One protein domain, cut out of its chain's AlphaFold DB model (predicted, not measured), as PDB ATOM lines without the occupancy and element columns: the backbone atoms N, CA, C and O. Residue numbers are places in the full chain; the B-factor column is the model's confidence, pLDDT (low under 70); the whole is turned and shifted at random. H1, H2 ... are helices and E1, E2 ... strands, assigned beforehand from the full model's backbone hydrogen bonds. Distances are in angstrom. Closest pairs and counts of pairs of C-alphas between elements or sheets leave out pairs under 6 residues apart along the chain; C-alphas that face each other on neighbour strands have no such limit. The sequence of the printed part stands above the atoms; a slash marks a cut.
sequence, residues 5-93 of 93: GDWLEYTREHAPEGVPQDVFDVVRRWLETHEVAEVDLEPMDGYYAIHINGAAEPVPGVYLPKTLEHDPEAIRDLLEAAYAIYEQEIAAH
ATOM      1  N   GLY A   5     -35.392 -18.636 104.051       70.50
ATOM      2  CA  GLY A   5     -36.335 -19.610 103.487       70.50
ATOM      3  C   GLY A   5     -37.533 -19.981 104.376       70.50
ATOM      4  O   GLY A   5     -38.428 -20.653 103.884       70.50
ATOM      5  N   ASP A   6     -37.559 -19.564 105.647       82.31
ATOM      6  CA  ASP A   6     -38.707 -19.746 106.553       82.31
ATOM      7  C   ASP A   6     -39.603 -18.492 106.625       82.31
ATOM      8  O   ASP A   6     -40.567 -18.460 107.393       82.31
ATOM      9  N   TRP A   7     -39.251 -17.423 105.903       91.19
ATOM     10  CA  TRP A   7     -39.983 -16.161 105.925       91.19
ATOM     11  C   TRP A   7     -41.223 -16.253 105.041       91.19
ATOM     12  O   TRP A   7     -41.236 -16.952 104.027       91.19
ATOM     13  N   LEU A   8     -42.277 -15.534 105.424       92.12
ATOM     14  CA  LEU A   8     -43.441 -15.376 104.559       92.12
ATOM     15  C   LEU A   8     -43.204 -14.160 103.664       92.12
ATOM     16  O   LEU A   8     -43.344 -13.023 104.110       92.12
ATOM     17  N   GLU A   9     -42.809 -14.421 102.424       94.38
ATOM     18  CA  GLU A   9     -42.496 -13.403 101.420       94.38
ATOM     19  C   GLU A   9     -43.739 -13.073 100.578       94.38
ATOM     20  O   GLU A   9     -44.291 -13.930  99.880       94.38
ATOM     21  N   TYR A  10     -44.185 -11.820 100.631       94.94
ATOM     22  CA  TYR A  10     -45.298 -11.305  99.839       94.94
ATOM     23  C   TYR A  10     -44.798 -10.323  98.789       94.94
ATOM     24  O   TYR A  10     -44.155  -9.321  99.101       94.94
ATOM     25  N   THR A  11     -45.197 -10.543  97.541       95.56
ATOM     26  CA  THR A  11     -45.019  -9.577  96.455       95.56
ATOM     27  C   THR A  11     -46.351  -9.335  95.754       95.56
ATOM     28  O   THR A  11     -47.367  -9.961  96.054       95.56
ATOM     29  N   ARG A  12     -46.376  -8.430  94.772       93.88
ATOM     30  CA  ARG A  12     -47.592  -8.201  93.972       93.88
ATOM     31  C   ARG A  12     -47.991  -9.414  93.122       93.88
ATOM     32  O   ARG A  12     -49.138  -9.507  92.689       93.88
ATOM     33  N   GLU A  13     -47.049 -10.320  92.874       93.56
ATOM     34  CA  GLU A  13     -47.207 -11.465  91.971       93.56
ATOM     35  C   GLU A  13     -47.210 -12.809  92.709       93.56
ATOM     36  O   GLU A  13     -47.648 -13.815  92.152       93.56
ATOM     37  N   HIS A  14     -46.733 -12.835  93.955       92.56
ATOM     38  CA  HIS A  14     -46.496 -14.057  94.710       92.56
ATOM     39  C   HIS A  14     -46.954 -13.933  96.164       92.56
ATOM     40  O   HIS A  14     -46.769 -12.896  96.800       92.56
ATOM     41  N   ALA A  15     -47.507 -15.032  96.677       92.25
ATOM     42  CA  ALA A  15     -47.862 -15.216  98.075       92.25
ATOM     43  C   ALA A  15     -47.162 -16.470  98.619       92.25
ATOM     44  O   ALA A  15     -46.998 -17.434  97.859       92.25
ATOM     45  N   PRO A  16     -46.853 -16.512  99.922       89.62
ATOM     46  CA  PRO A  16     -46.326 -17.705 100.571       89.62
ATOM     47  C   PRO A  16     -47.296 -18.890 100.474       89.62
ATOM     48  O   PRO A  16     -48.520 -18.730 100.470       89.62
ATOM     49  N   GLU A  17     -46.751 -20.107 100.439       87.81
ATOM     50  CA  GLU A  17     -47.559 -21.327 100.404       87.81
ATOM     51  C   GLU A  17     -48.396 -21.479 101.686       87.81
ATOM     52  O   GLU A  17     -47.919 -21.256 102.796       87.81
ATOM     53  N   GLY A  18     -49.664 -21.874 101.535       86.38
ATOM     54  CA  GLY A  18     -50.586 -22.079 102.658       86.38
ATOM     55  C   GLY A  18     -51.310 -20.818 103.135       86.38
ATOM     56  O   GLY A  18     -52.244 -20.939 103.926       86.38
ATOM     57  N   VAL A  19     -50.958 -19.638 102.616       88.81
ATOM     58  CA  VAL A  19     -51.670 -18.395 102.926       88.81
ATOM     59  C   VAL A  19     -53.034 -18.367 102.218       88.81
ATOM     60  O   VAL A  19     -53.114 -18.633 101.014       88.81
ATOM     61  N   PRO A  20     -54.121 -18.031 102.931       93.44
ATOM     62  CA  PRO A  20     -55.435 -17.823 102.341       93.44
ATOM     63  C   PRO A  20     -55.444 -16.757 101.232       93.44
ATOM     64  O   PRO A  20     -54.781 -15.723 101.322       93.44
ATOM     65  N   GLN A  21     -56.234 -16.990 100.179       93.25
ATOM     66  CA  GLN A  21     -56.313 -16.083  99.024       93.25
ATOM     67  C   GLN A  21     -56.796 -14.674  99.403       93.25
ATOM     68  O   GLN A  21     -56.341 -13.698  98.817       93.25
ATOM     69  N   ASP A  22     -57.700 -14.553 100.372       95.56
ATOM     70  CA  ASP A  22     -58.221 -13.275 100.863       95.56
ATOM     71  C   ASP A  22     -57.149 -12.447 101.581       95.56
ATOM     72  O   ASP A  22     -57.044 -11.242 101.345       95.56
ATOM     73  N   VAL A  23     -56.302 -13.093 102.385       95.50
ATOM     74  CA  VAL A  23     -55.106 -12.467 102.961       95.50
ATOM     75  C   VAL A  23     -54.183 -11.984 101.847       95.50
ATOM     76  O   VAL A  23     -53.778 -10.821 101.853       95.50
ATOM     77  N   PHE A  24     -53.889 -12.834 100.860       95.75
ATOM     78  CA  PHE A  24     -53.036 -12.433  99.742       95.75
ATOM     79  C   PHE A  24     -53.616 -11.250  98.961       95.75
ATOM     80  O   PHE A  24     -52.891 -10.301  98.678       95.75
ATOM     81  N   ASP A  25     -54.913 -11.250  98.655       96.69
ATOM     82  CA  ASP A  25     -55.559 -10.161  97.921       96.69
ATOM     83  C   ASP A  25     -55.459  -8.823  98.667       96.69
ATOM     84  O   ASP A  25     -55.244  -7.777  98.043       96.69
ATOM     85  N   VAL A  26     -55.573  -8.848  99.999       96.94
ATOM     86  CA  VAL A  26     -55.385  -7.665 100.843       96.94
ATOM     87  C   VAL A  26     -53.942  -7.179 100.808       96.94
ATOM     88  O   VAL A  26     -53.722  -5.998 100.532       96.94
ATOM     89  N   VAL A  27     -52.968  -8.064 101.033       96.44
ATOM     90  CA  VAL A  27     -51.545  -7.691 101.011       96.44
ATOM     91  C   VAL A  27     -51.153  -7.171  99.627       96.44
ATOM     92  O   VAL A  27     -50.559  -6.103  99.514       96.44
ATOM     93  N   ARG A  28     -51.569  -7.850  98.554       96.94
ATOM     94  CA  ARG A  28     -51.320  -7.448  97.162       96.94
ATOM     95  C   ARG A  28     -51.869  -6.055  96.867       96.94
ATOM     96  O   ARG A  28     -51.154  -5.208  96.338       96.94
ATOM     97  N   ARG A  29     -53.126  -5.793  97.236       97.00
ATOM     98  CA  ARG A  29     -53.743  -4.472  97.051       97.00
ATOM     99  C   ARG A  29     -53.027  -3.399  97.869       97.00
ATOM    100  O   ARG A  29     -52.888  -2.264  97.414       97.00
ATOM    101  N   TRP A  30     -52.587  -3.745  99.073       97.38
ATOM    102  CA  TRP A  30     -51.839  -2.840  99.931       97.38
ATOM    103  C   TRP A  30     -50.471  -2.476  99.323       97.38
ATOM    104  O   TRP A  30     -50.152  -1.290  99.238       97.38
ATOM    105  N   LEU A  31     -49.735  -3.461  98.785       96.50
ATOM    106  CA  LEU A  31     -48.469  -3.280  98.052       96.50
ATOM    107  C   LEU A  31     -48.627  -2.397  96.800       96.50
ATOM    108  O   LEU A  31     -47.737  -1.621  96.447       96.50
ATOM    109  N   GLU A  32     -49.747  -2.525  96.087       95.81
ATOM    110  CA  GLU A  32     -50.088  -1.658  94.950       95.81
ATOM    111  C   GLU A  32     -50.394  -0.221  95.397       95.81
ATOM    112  O   GLU A  32     -49.957   0.726  94.751       95.81
ATOM    113  N   THR A  33     -51.123  -0.054  96.504       96.25
ATOM    114  CA  THR A  33     -51.573   1.261  96.990       96.25
ATOM    115  C   THR A  33     -50.418   2.121  97.502       96.25
ATOM    116  O   THR A  33     -50.390   3.317  97.231       96.25
ATOM    117  N   HIS A  34     -49.468   1.514  98.214       94.19
ATOM    118  CA  HIS A  34     -48.336   2.207  98.840       94.19
ATOM    119  C   HIS A  34     -47.057   2.177  97.993       94.19
ATOM    120  O   HIS A  34     -45.985   2.520  98.475       94.19
ATOM    121  N   GLU A  35     -47.141   1.705  96.745       92.50
ATOM    122  CA  GLU A  35     -45.992   1.524  95.846       92.50
ATOM    123  C   GLU A  35     -44.848   0.659  96.435       92.50
ATOM    124  O   GLU A  35     -43.731   0.649  95.918       92.50
ATOM    125  N   VAL A  36     -45.141  -0.178  97.437       93.81
ATOM    126  CA  VAL A  36     -44.209  -1.137  98.060       93.81
ATOM    127  C   VAL A  36     -44.030  -2.372  97.170       93.81
ATOM    128  O   VAL A  36     -45.006  -2.952  96.694       93.81
ATOM    129  N   ALA A  37     -42.784  -2.774  96.917       93.44
ATOM    130  CA  ALA A  37     -42.445  -3.903  96.053       93.44
ATOM    131  C   ALA A  37     -42.675  -5.262  96.733       93.44
ATOM    132  O   ALA A  37     -43.252  -6.161  96.116       93.44
ATOM    133  N   GLU A  38     -42.253  -5.388  97.991       94.50
ATOM    134  CA  GLU A  38     -42.324  -6.626  98.768       94.50
ATOM    135  C   GLU A  38     -42.501  -6.350 100.265       94.50
ATOM    136  O   GLU A  38     -42.066  -5.314 100.781       94.50
ATOM    137  N   VAL A  39     -43.136  -7.299 100.948       95.50
ATOM    138  CA  VAL A  39     -43.189  -7.385 102.406       95.50
ATOM    139  C   VAL A  39     -42.760  -8.783 102.809       95.50
ATOM    140  O   VAL A  39     -43.365  -9.756 102.365       95.50
ATOM    141  N   ASP A  40     -41.785  -8.868 103.707       94.50
ATOM    142  CA  ASP A  40     -41.370 -10.137 104.291       94.50
ATOM    143  C   ASP A  40     -41.765 -10.200 105.767       94.50
ATOM    144  O   ASP A  40     -41.594  -9.235 106.518       94.50
ATOM    145  N   LEU A  41     -42.271 -11.353 106.199       94.06
ATOM    146  CA  LEU A  41     -42.571 -11.625 107.601       94.06
ATOM    147  C   LEU A  41     -41.538 -12.607 108.169       94.06
ATOM    148  O   LEU A  41     -41.575 -13.806 107.877       94.06
ATOM    149  N   GLU A  42     -40.631 -12.109 109.011       94.19
ATOM    150  CA  GLU A  42     -39.640 -12.932 109.712       94.19
ATOM    151  C   GLU A  42     -40.306 -13.645 110.904       94.19
ATOM    152  O   GLU A  42     -40.793 -12.977 111.823       94.19
ATOM    153  N   PRO A  43     -40.319 -14.990 110.962       93.12
ATOM    154  CA  PRO A  43     -40.901 -15.713 112.083       93.12
ATOM    155  C   PRO A  43     -40.083 -15.537 113.368       93.12
ATOM    156  O   PRO A  43     -38.902 -15.878 113.446       93.12
ATOM    157  N   MET A  44     -40.769 -15.120 114.427       90.75
ATOM    158  CA  MET A  44     -40.280 -15.064 115.804       90.75
ATOM    159  C   MET A  44     -41.091 -16.006 116.714       90.75
ATOM    160  O   MET A  44     -41.990 -16.733 116.267       90.75
ATOM    161  N   ASP A  45     -40.764 -16.024 118.009       91.94
ATOM    162  CA  ASP A  45     -41.525 -16.780 119.009       91.94
ATOM    163  C   ASP A  45     -42.912 -16.147 119.207       91.94
ATOM    164  O   ASP A  45     -43.033 -15.074 119.787       91.94
ATOM    165  N   GLY A  46     -43.954 -16.776 118.656       92.38
ATOM    166  CA  GLY A  46     -45.350 -16.319 118.742       92.38
ATOM    167  C   GLY A  46     -45.766 -15.179 117.799       92.38
ATOM    168  O   GLY A  46     -46.965 -14.931 117.653       92.38
ATOM    169  N   TYR A  47     -44.822 -14.534 117.111       95.06
ATOM    170  CA  TYR A  47     -45.078 -13.375 116.243       95.06
ATOM    171  C   TYR A  47     -44.286 -13.446 114.931       95.06
ATOM    172  O   TYR A  47     -43.404 -14.294 114.786       95.06
ATOM    173  N   TYR A  48     -44.569 -12.528 114.012       94.62
ATOM    174  CA  TYR A  48     -43.719 -12.174 112.887       94.62
ATOM    175  C   TYR A  48     -43.250 -10.724 112.997       94.62
ATOM    176  O   TYR A  48     -44.048  -9.841 113.327       94.62
ATOM    177  N   ALA A  49     -41.977 -10.481 112.700       94.81
ATOM    178  CA  ALA A  49     -41.456  -9.140 112.463       94.81
ATOM    179  C   ALA A  49     -41.643  -8.768 110.987       94.81
ATOM    180  O   ALA A  49     -41.542  -9.629 110.117       94.81
ATOM    181  N   ILE A  50     -41.949  -7.500 110.712       94.94
ATOM    182  CA  ILE A  50     -42.310  -7.035 109.368       94.94
ATOM    183  C   ILE A  50     -41.113  -6.328 108.740       94.94
ATOM    184  O   ILE A  50     -40.579  -5.387 109.320       94.94
ATOM    185  N   HIS A  51     -40.738  -6.739 107.535       94.44
ATOM    186  CA  HIS A  51     -39.753  -6.071 106.693       94.44
ATOM    187  C   HIS A  51     -40.452  -5.519 105.452       94.44
ATOM    188  O   HIS A  51     -41.264  -6.204 104.835       94.44
ATOM    189  N   ILE A  52     -40.135  -4.282 105.074       94.00
ATOM    190  CA  ILE A  52     -40.713  -3.608 103.906       94.00
ATOM    191  C   ILE A  52     -39.593  -3.371 102.889       94.00
ATOM    192  O   ILE A  52     -38.527  -2.885 103.261       94.00
ATOM    193  N   ASN A  53     -39.829  -3.707 101.615       92.38
ATOM    194  CA  ASN A  53     -38.872  -3.547 100.509       92.38
ATOM    195  C   ASN A  53     -37.484  -4.161 100.780       92.38
ATOM    196  O   ASN A  53     -36.457  -3.557 100.460       92.38
ATOM    197  N   GLY A  54     -37.444  -5.330 101.424       85.62
ATOM    198  CA  GLY A  54     -36.195  -6.035 101.702       85.62
ATOM    199  C   GLY A  54     -35.275  -5.323 102.699       85.62
ATOM    200  O   GLY A  54     -34.068  -5.586 102.708       85.62
ATOM    201  N   ALA A  55     -35.816  -4.415 103.522       87.88
ATOM    202  CA  ALA A  55     -35.072  -3.738 104.579       87.88
ATOM    203  C   ALA A  55     -34.342  -4.746 105.484       87.88
ATOM    204  O   ALA A  55     -34.906  -5.757 105.908       87.88
ATOM    205  N   ALA A  56     -33.072  -4.459 105.788       84.81
ATOM    206  CA  ALA A  56     -32.234  -5.341 106.602       84.81
ATOM    207  C   ALA A  56     -32.729  -5.456 108.051       84.81
ATOM    208  O   ALA A  56     -32.562  -6.500 108.676       84.81
ATOM    209  N   GLU A  57     -33.334  -4.388 108.568       88.69
ATOM    210  CA  GLU A  57     -33.928  -4.345 109.899       88.69
ATOM    211  C   GLU A  57     -35.458  -4.367 109.791       88.69
ATOM    212  O   GLU A  57     -36.011  -3.753 108.869       88.69
ATOM    213  N   PRO A  58     -36.153  -5.070 110.703       92.19
ATOM    214  CA  PRO A  58     -37.605  -5.046 110.745       92.19
ATOM    215  C   PRO A  58     -38.113  -3.679 111.200       92.19
ATOM    216  O   PRO A  58     -37.441  -2.957 111.942       92.19
ATOM    217  N   VAL A  59     -39.351  -3.364 110.833       91.69
ATOM    218  CA  VAL A  59     -40.039  -2.170 111.319       91.69
ATOM    219  C   VAL A  59     -40.169  -2.238 112.850       91.69
ATOM    220  O   VAL A  59     -40.735  -3.199 113.385       91.69
ATOM    221  N   PRO A  60     -39.659  -1.240 113.593       89.88
ATOM    222  CA  PRO A  60     -39.604  -1.309 115.044       89.88
ATOM    223  C   PRO A  60     -40.998  -1.200 115.672       89.88
ATOM    224  O   PRO A  60     -41.789  -0.322 115.340       89.88
ATOM    225  N   GLY A  61     -41.279  -2.070 116.644       88.56
ATOM    226  CA  GLY A  61     -42.490  -1.985 117.465       88.56
ATOM    227  C   GLY A  61     -43.775  -2.488 116.802       88.56
ATOM    228  O   GLY A  61     -44.818  -2.457 117.457       88.56
ATOM    229  N   VAL A  62     -43.715  -2.989 115.563       92.81
ATOM    230  CA  VAL A  62     -44.865  -3.584 114.869       92.81
ATOM    231  C   VAL A  62     -44.595  -5.057 114.595       92.81
ATOM    232  O   VAL A  62     -43.668  -5.415 113.875       92.81
ATOM    233  N   TYR A  63     -45.428  -5.912 115.183       93.62
ATOM    234  CA  TYR A  63     -45.311  -7.362 115.084       93.62
ATOM    235  C   TYR A  63     -46.685  -7.975 114.827       93.62
ATOM    236  O   TYR A  63     -47.656  -7.607 115.489       93.62
ATOM    237  N   LEU A  64     -46.760  -8.938 113.908       93.50
ATOM    238  CA  LEU A  64     -47.976  -9.700 113.625       93.50
ATOM    239  C   LEU A  64     -48.034 -10.937 114.531       93.50
ATOM    240  O   LEU A  64     -47.179 -11.810 114.407       93.50
ATOM    241  N   PRO A  65     -49.022 -11.077 115.430       95.50
ATOM    242  CA  PRO A  65     -49.222 -12.325 116.160       95.50
ATOM    243  C   PRO A  65     -49.530 -13.474 115.199       95.50
ATOM    244  O   PRO A  65     -50.409 -13.344 114.351       95.50
ATOM    245  N   LYS A  66     -48.887 -14.635 115.379       92.44
ATOM    246  CA  LYS A  66     -49.128 -15.816 114.522       92.44
ATOM    247  C   LYS A  66     -50.586 -16.278 114.539       92.44
ATOM    248  O   LYS A  66     -51.093 -16.796 113.558       92.44
ATOM    249  N   THR A  67     -51.303 -16.027 115.635       93.81
ATOM    250  CA  THR A  67     -52.742 -16.316 115.748       93.81
ATOM    251  C   THR A  67     -53.616 -15.510 114.782       93.81
ATOM    252  O   THR A  67     -54.785 -15.845 114.629       93.81
ATOM    253  N   LEU A  68     -53.079 -14.443 114.182       93.50
ATOM    254  CA  LEU A  68     -53.767 -13.539 113.258       93.50
ATOM    255  C   LEU A  68     -53.203 -13.620 111.827       93.50
ATOM    256  O   LEU A  68     -53.603 -12.834 110.979       93.50
ATOM    257  N   GLU A  69     -52.308 -14.568 111.527       89.94
ATOM    258  CA  GLU A  69     -51.673 -14.702 110.198       89.94
ATOM    259  C   GLU A  69     -52.653 -15.053 109.062       89.94
ATOM    260  O   GLU A  69     -52.322 -14.963 107.883       89.94
ATOM    261  N   HIS A  70     -53.878 -15.436 109.421       92.19
ATOM    262  CA  HIS A  70     -54.969 -15.738 108.498       92.19
ATOM    263  C   HIS A  70     -56.111 -14.714 108.569       92.19
ATOM    264  O   HIS A  70     -57.166 -14.944 107.984       92.19
ATOM    265  N   ASP A  71     -55.933 -13.614 109.307       95.19
ATOM    266  CA  ASP A  71     -56.923 -12.547 109.424       95.19
ATOM    267  C   ASP A  71     -56.558 -11.393 108.469       95.19
ATOM    268  O   ASP A  71     -55.593 -10.661 108.719       95.19
ATOM    269  N   PRO A  72     -57.301 -11.214 107.362       95.06
ATOM    270  CA  PRO A  72     -56.975 -10.209 106.357       95.06
ATOM    271  C   PRO A  72     -57.081  -8.774 106.890       95.06
ATOM    272  O   PRO A  72     -56.291  -7.918 106.490       95.06
ATOM    273  N   GLU A  73     -58.024  -8.484 107.792       94.69
ATOM    274  CA  GLU A  73     -58.186  -7.137 108.351       94.69
ATOM    275  C   GLU A  73     -57.047  -6.818 109.319       94.69
ATOM    276  O   GLU A  73     -56.425  -5.760 109.209       94.69
ATOM    277  N   ALA A  74     -56.706  -7.764 110.199       93.81
ATOM    278  CA  ALA A  74     -55.597  -7.592 111.133       93.81
ATOM    279  C   ALA A  74     -54.260  -7.386 110.408       93.81
ATOM    280  O   ALA A  74     -53.466  -6.531 110.804       93.81
ATOM    281  N   ILE A  75     -54.015  -8.141 109.331       94.62
ATOM    282  CA  ILE A  75     -52.803  -7.994 108.520       94.62
ATOM    283  C   ILE A  75     -52.761  -6.620 107.867       94.62
ATOM    284  O   ILE A  75     -51.740  -5.944 107.965       94.62
ATOM    285  N   ARG A  76     -53.861  -6.170 107.250       95.81
ATOM    286  CA  ARG A  76     -53.927  -4.827 106.668       95.81
ATOM    287  C   ARG A  76     -53.580  -3.760 107.699       95.81
ATOM    288  O   ARG A  76     -52.703  -2.945 107.441       95.81
ATOM    289  N   ASP A  77     -54.253  -3.765 108.845       95.44
ATOM    290  CA  ASP A  77     -54.082  -2.730 109.867       95.44
ATOM    291  C   ASP A  77     -52.645  -2.706 110.412       95.44
ATOM    292  O   ASP A  77     -52.083  -1.635 110.657       95.44
ATOM    293  N   LEU A  78     -52.012  -3.876 110.539       94.94
ATOM    294  CA  LEU A  78     -50.601  -3.986 110.905       94.94
ATOM    295  C   LEU A  78     -49.660  -3.472 109.812       94.94
ATOM    296  O   LEU A  78     -48.683  -2.803 110.143       94.94
ATOM    297  N   LEU A  79     -49.942  -3.739 108.535       96.19
ATOM    298  CA  LEU A  79     -49.149  -3.209 107.424       96.19
ATOM    299  C   LEU A  79     -49.245  -1.680 107.339       96.19
ATOM    300  O   LEU A  79     -48.223  -1.021 107.167       96.19
ATOM    301  N   GLU A  80     -50.434  -1.108 107.539       96.88
ATOM    302  CA  GLU A  80     -50.627   0.348 107.622       96.88
ATOM    303  C   GLU A  80     -49.799   0.953 108.770       96.88
ATOM    304  O   GLU A  80     -49.080   1.937 108.582       96.88
ATOM    305  N   ALA A  81     -49.843   0.337 109.957       95.19
ATOM    306  CA  ALA A  81     -49.048   0.779 111.102       95.19
ATOM    307  C   ALA A  81     -47.535   0.665 110.841       95.19
ATOM    308  O   ALA A  81     -46.779   1.573 111.191       95.19
ATOM    309  N   ALA A  82     -47.094  -0.430 110.212       94.88
ATOM    310  CA  ALA A  82     -45.693  -0.649 109.879       94.88
ATOM    311  C   ALA A  82     -45.188   0.374 108.854       94.88
ATOM    312  O   ALA A  82     -44.112   0.952 109.014       94.88
ATOM    313  N   TYR A  83     -45.982   0.649 107.824       94.81
ATOM    314  CA  TYR A  83     -45.611   1.589 106.777       94.81
ATOM    315  C   TYR A  83     -45.554   3.033 107.270       94.81
ATOM    316  O   TYR A  83     -44.613   3.744 106.933       94.81
ATOM    317  N   ALA A  84     -46.455   3.437 108.169       94.06
ATOM    318  CA  ALA A  84     -46.392   4.755 108.798       94.06
ATOM    319  C   ALA A  84     -45.085   4.999 109.581       94.06
ATOM    320  O   ALA A  84     -44.646   6.145 109.706       94.06
ATOM    321  N   ILE A  85     -44.467   3.947 110.129       92.31
ATOM    322  CA  ILE A  85     -43.153   4.023 110.789       92.31
ATOM    323  C   ILE A  85     -42.034   3.993 109.744       92.31
ATOM    324  O   ILE A  85     -41.127   4.817 109.796       92.31
ATOM    325  N   TYR A  86     -42.124   3.099 108.761       88.81
ATOM    326  CA  TYR A  86     -41.166   3.008 107.657       88.81
ATOM    327  C   TYR A  86     -41.019   4.330 106.883       88.81
ATOM    328  O   TYR A  86     -39.901   4.746 106.590       88.81
ATOM    329  N   GLU A  87     -42.116   5.042 106.613       89.00
ATOM    330  CA  GLU A  87     -42.069   6.362 105.971       89.00
ATOM    331  C   GLU A  87     -41.355   7.416 106.827       89.00
ATOM    332  O   GLU A  87     -40.674   8.282 106.281       89.00
ATOM    333  N   GLN A  88     -41.470   7.348 108.158       86.81
ATOM    334  CA  GLN A  88     -40.750   8.259 109.053       86.81
ATOM    335  C   GLN A  88     -39.242   8.000 109.022       86.81
ATOM    336  O   GLN A  88     -38.468   8.955 108.991       86.81
ATOM    337  N   GLU A  89     -38.837   6.731 108.984       78.38
ATOM    338  CA  GLU A  89     -37.429   6.333 108.889       78.38
ATOM    339  C   GLU A  89     -36.832   6.700 107.519       78.38
ATOM    340  O   GLU A  89     -35.718   7.215 107.460       78.38
ATOM    341  N   ILE A  90     -37.579   6.541 106.415       68.00
ATOM    342  CA  ILE A  90     -37.143   7.040 105.098       68.00
ATOM    343  C   ILE A  90     -37.030   8.559 105.094       68.00
ATOM    344  O   ILE A  90     -36.039   9.084 104.610       68.00
ATOM    345  N   ALA A  91     -38.029   9.284 105.600       59.03
ATOM    346  CA  ALA A  91     -38.001  10.746 105.608       59.03
ATOM    347  C   ALA A  91     -36.877  11.321 106.490       59.03
ATOM    348  O   ALA A  91     -36.518  12.492 106.346       59.03
ATOM    349  N   ALA A  92     -36.336  10.520 107.412       57.91
ATOM    350  CA  ALA A  92     -35.196  10.878 108.244       57.91
ATOM    351  C   ALA A  92     -33.833  10.719 107.533       57.91
ATOM    352  O   ALA A  92     -32.826  11.195 108.070       57.91
ATOM    353  N   HIS A  93     -33.790  10.101 106.346       48.38
ATOM    354  CA  HIS A  93     -32.574   9.777 105.589       48.38
ATOM    355  C   HIS A  93     -32.562  10.368 104.170       48.38
ATOM    356  O   HIS A  93     -31.433  10.613 103.680       48.38
TER     357      HIS A  93
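Overview. This is residues 5 to 93 of the 93 residues of an uncharacterized protein of Oceanithermus profundus (UniProt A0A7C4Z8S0). A strongly twisted four-stranded sheet has two helices side by side over one face, two layers in all, and no named helix on the other face. H1 packs on the E1 and E2 side, while the longer H2 packs on E3 and E4. The printed part has 89 residues, with two named helices and four named strands in the order E1, H1, E2, E3, E4, H2, of mixed class. The sheet runs E1, E2, E3, E4, antiparallel throughout, and E2, E3 and E4 form a meander, each the antiparallel neighbour of the one before. The whole is compact, with a radius of gyration of the C-alphas of 12.0 A and spans of 37 by 29 by 24 A.

Arrangement. Start at edge strand E1, residues 8 to 11; beside it find E2, residues 38 to 43, with N 10 and O 39 within hydrogen-bond range at 2.8 A. H1, residues 21 to 33, is on the sheet; its closest C-alphas to E1 are those of Arg 28 and Thr 11, 6.7 A apart. E2 forms a hairpin with E3, residues 47 to 52 (N 51 and O 40, 2.8 A), and E3 one with E4, residues 63 to 65 (N 48 and O 64, 2.7 A). H2, residues 72 to 91, lies over E3 at a height over the sheet of 8.6 A, slantwise to the strands, at 50 degrees to E3 on the local plane; the closest C-alphas of H2 and E3 are those of Ala 82 and Ile 50, 7.2 A apart. With residues 72 to 79 alone H2 touches H1, closest at the C-alphas of Pro 72 and Val 23, 4.5 A, at a shallow tilt of 26 degrees, the same way. Every O i to N i+4 pair is within hydrogen-bond range in H1, and 15 of 16 in H2.

Along the chain. Find C-alpha 8 at (-43.441, -15.376, 104.559), where E1 begins its 10.1 A. H1 is 18.1 A long, E2 16.2 A, E3 16.3 A and E4 6.4 A. H2 runs 28.3 A to C-alpha 91 at (-38.001, 10.746, 105.608).

Size, cuts and confidence. The two C-alphas farthest apart, those of Gly 18 and Ala 92, are 36.8 A apart. The printed part has no cut and no long link. Residues 90 to 93 have pLDDT under 70.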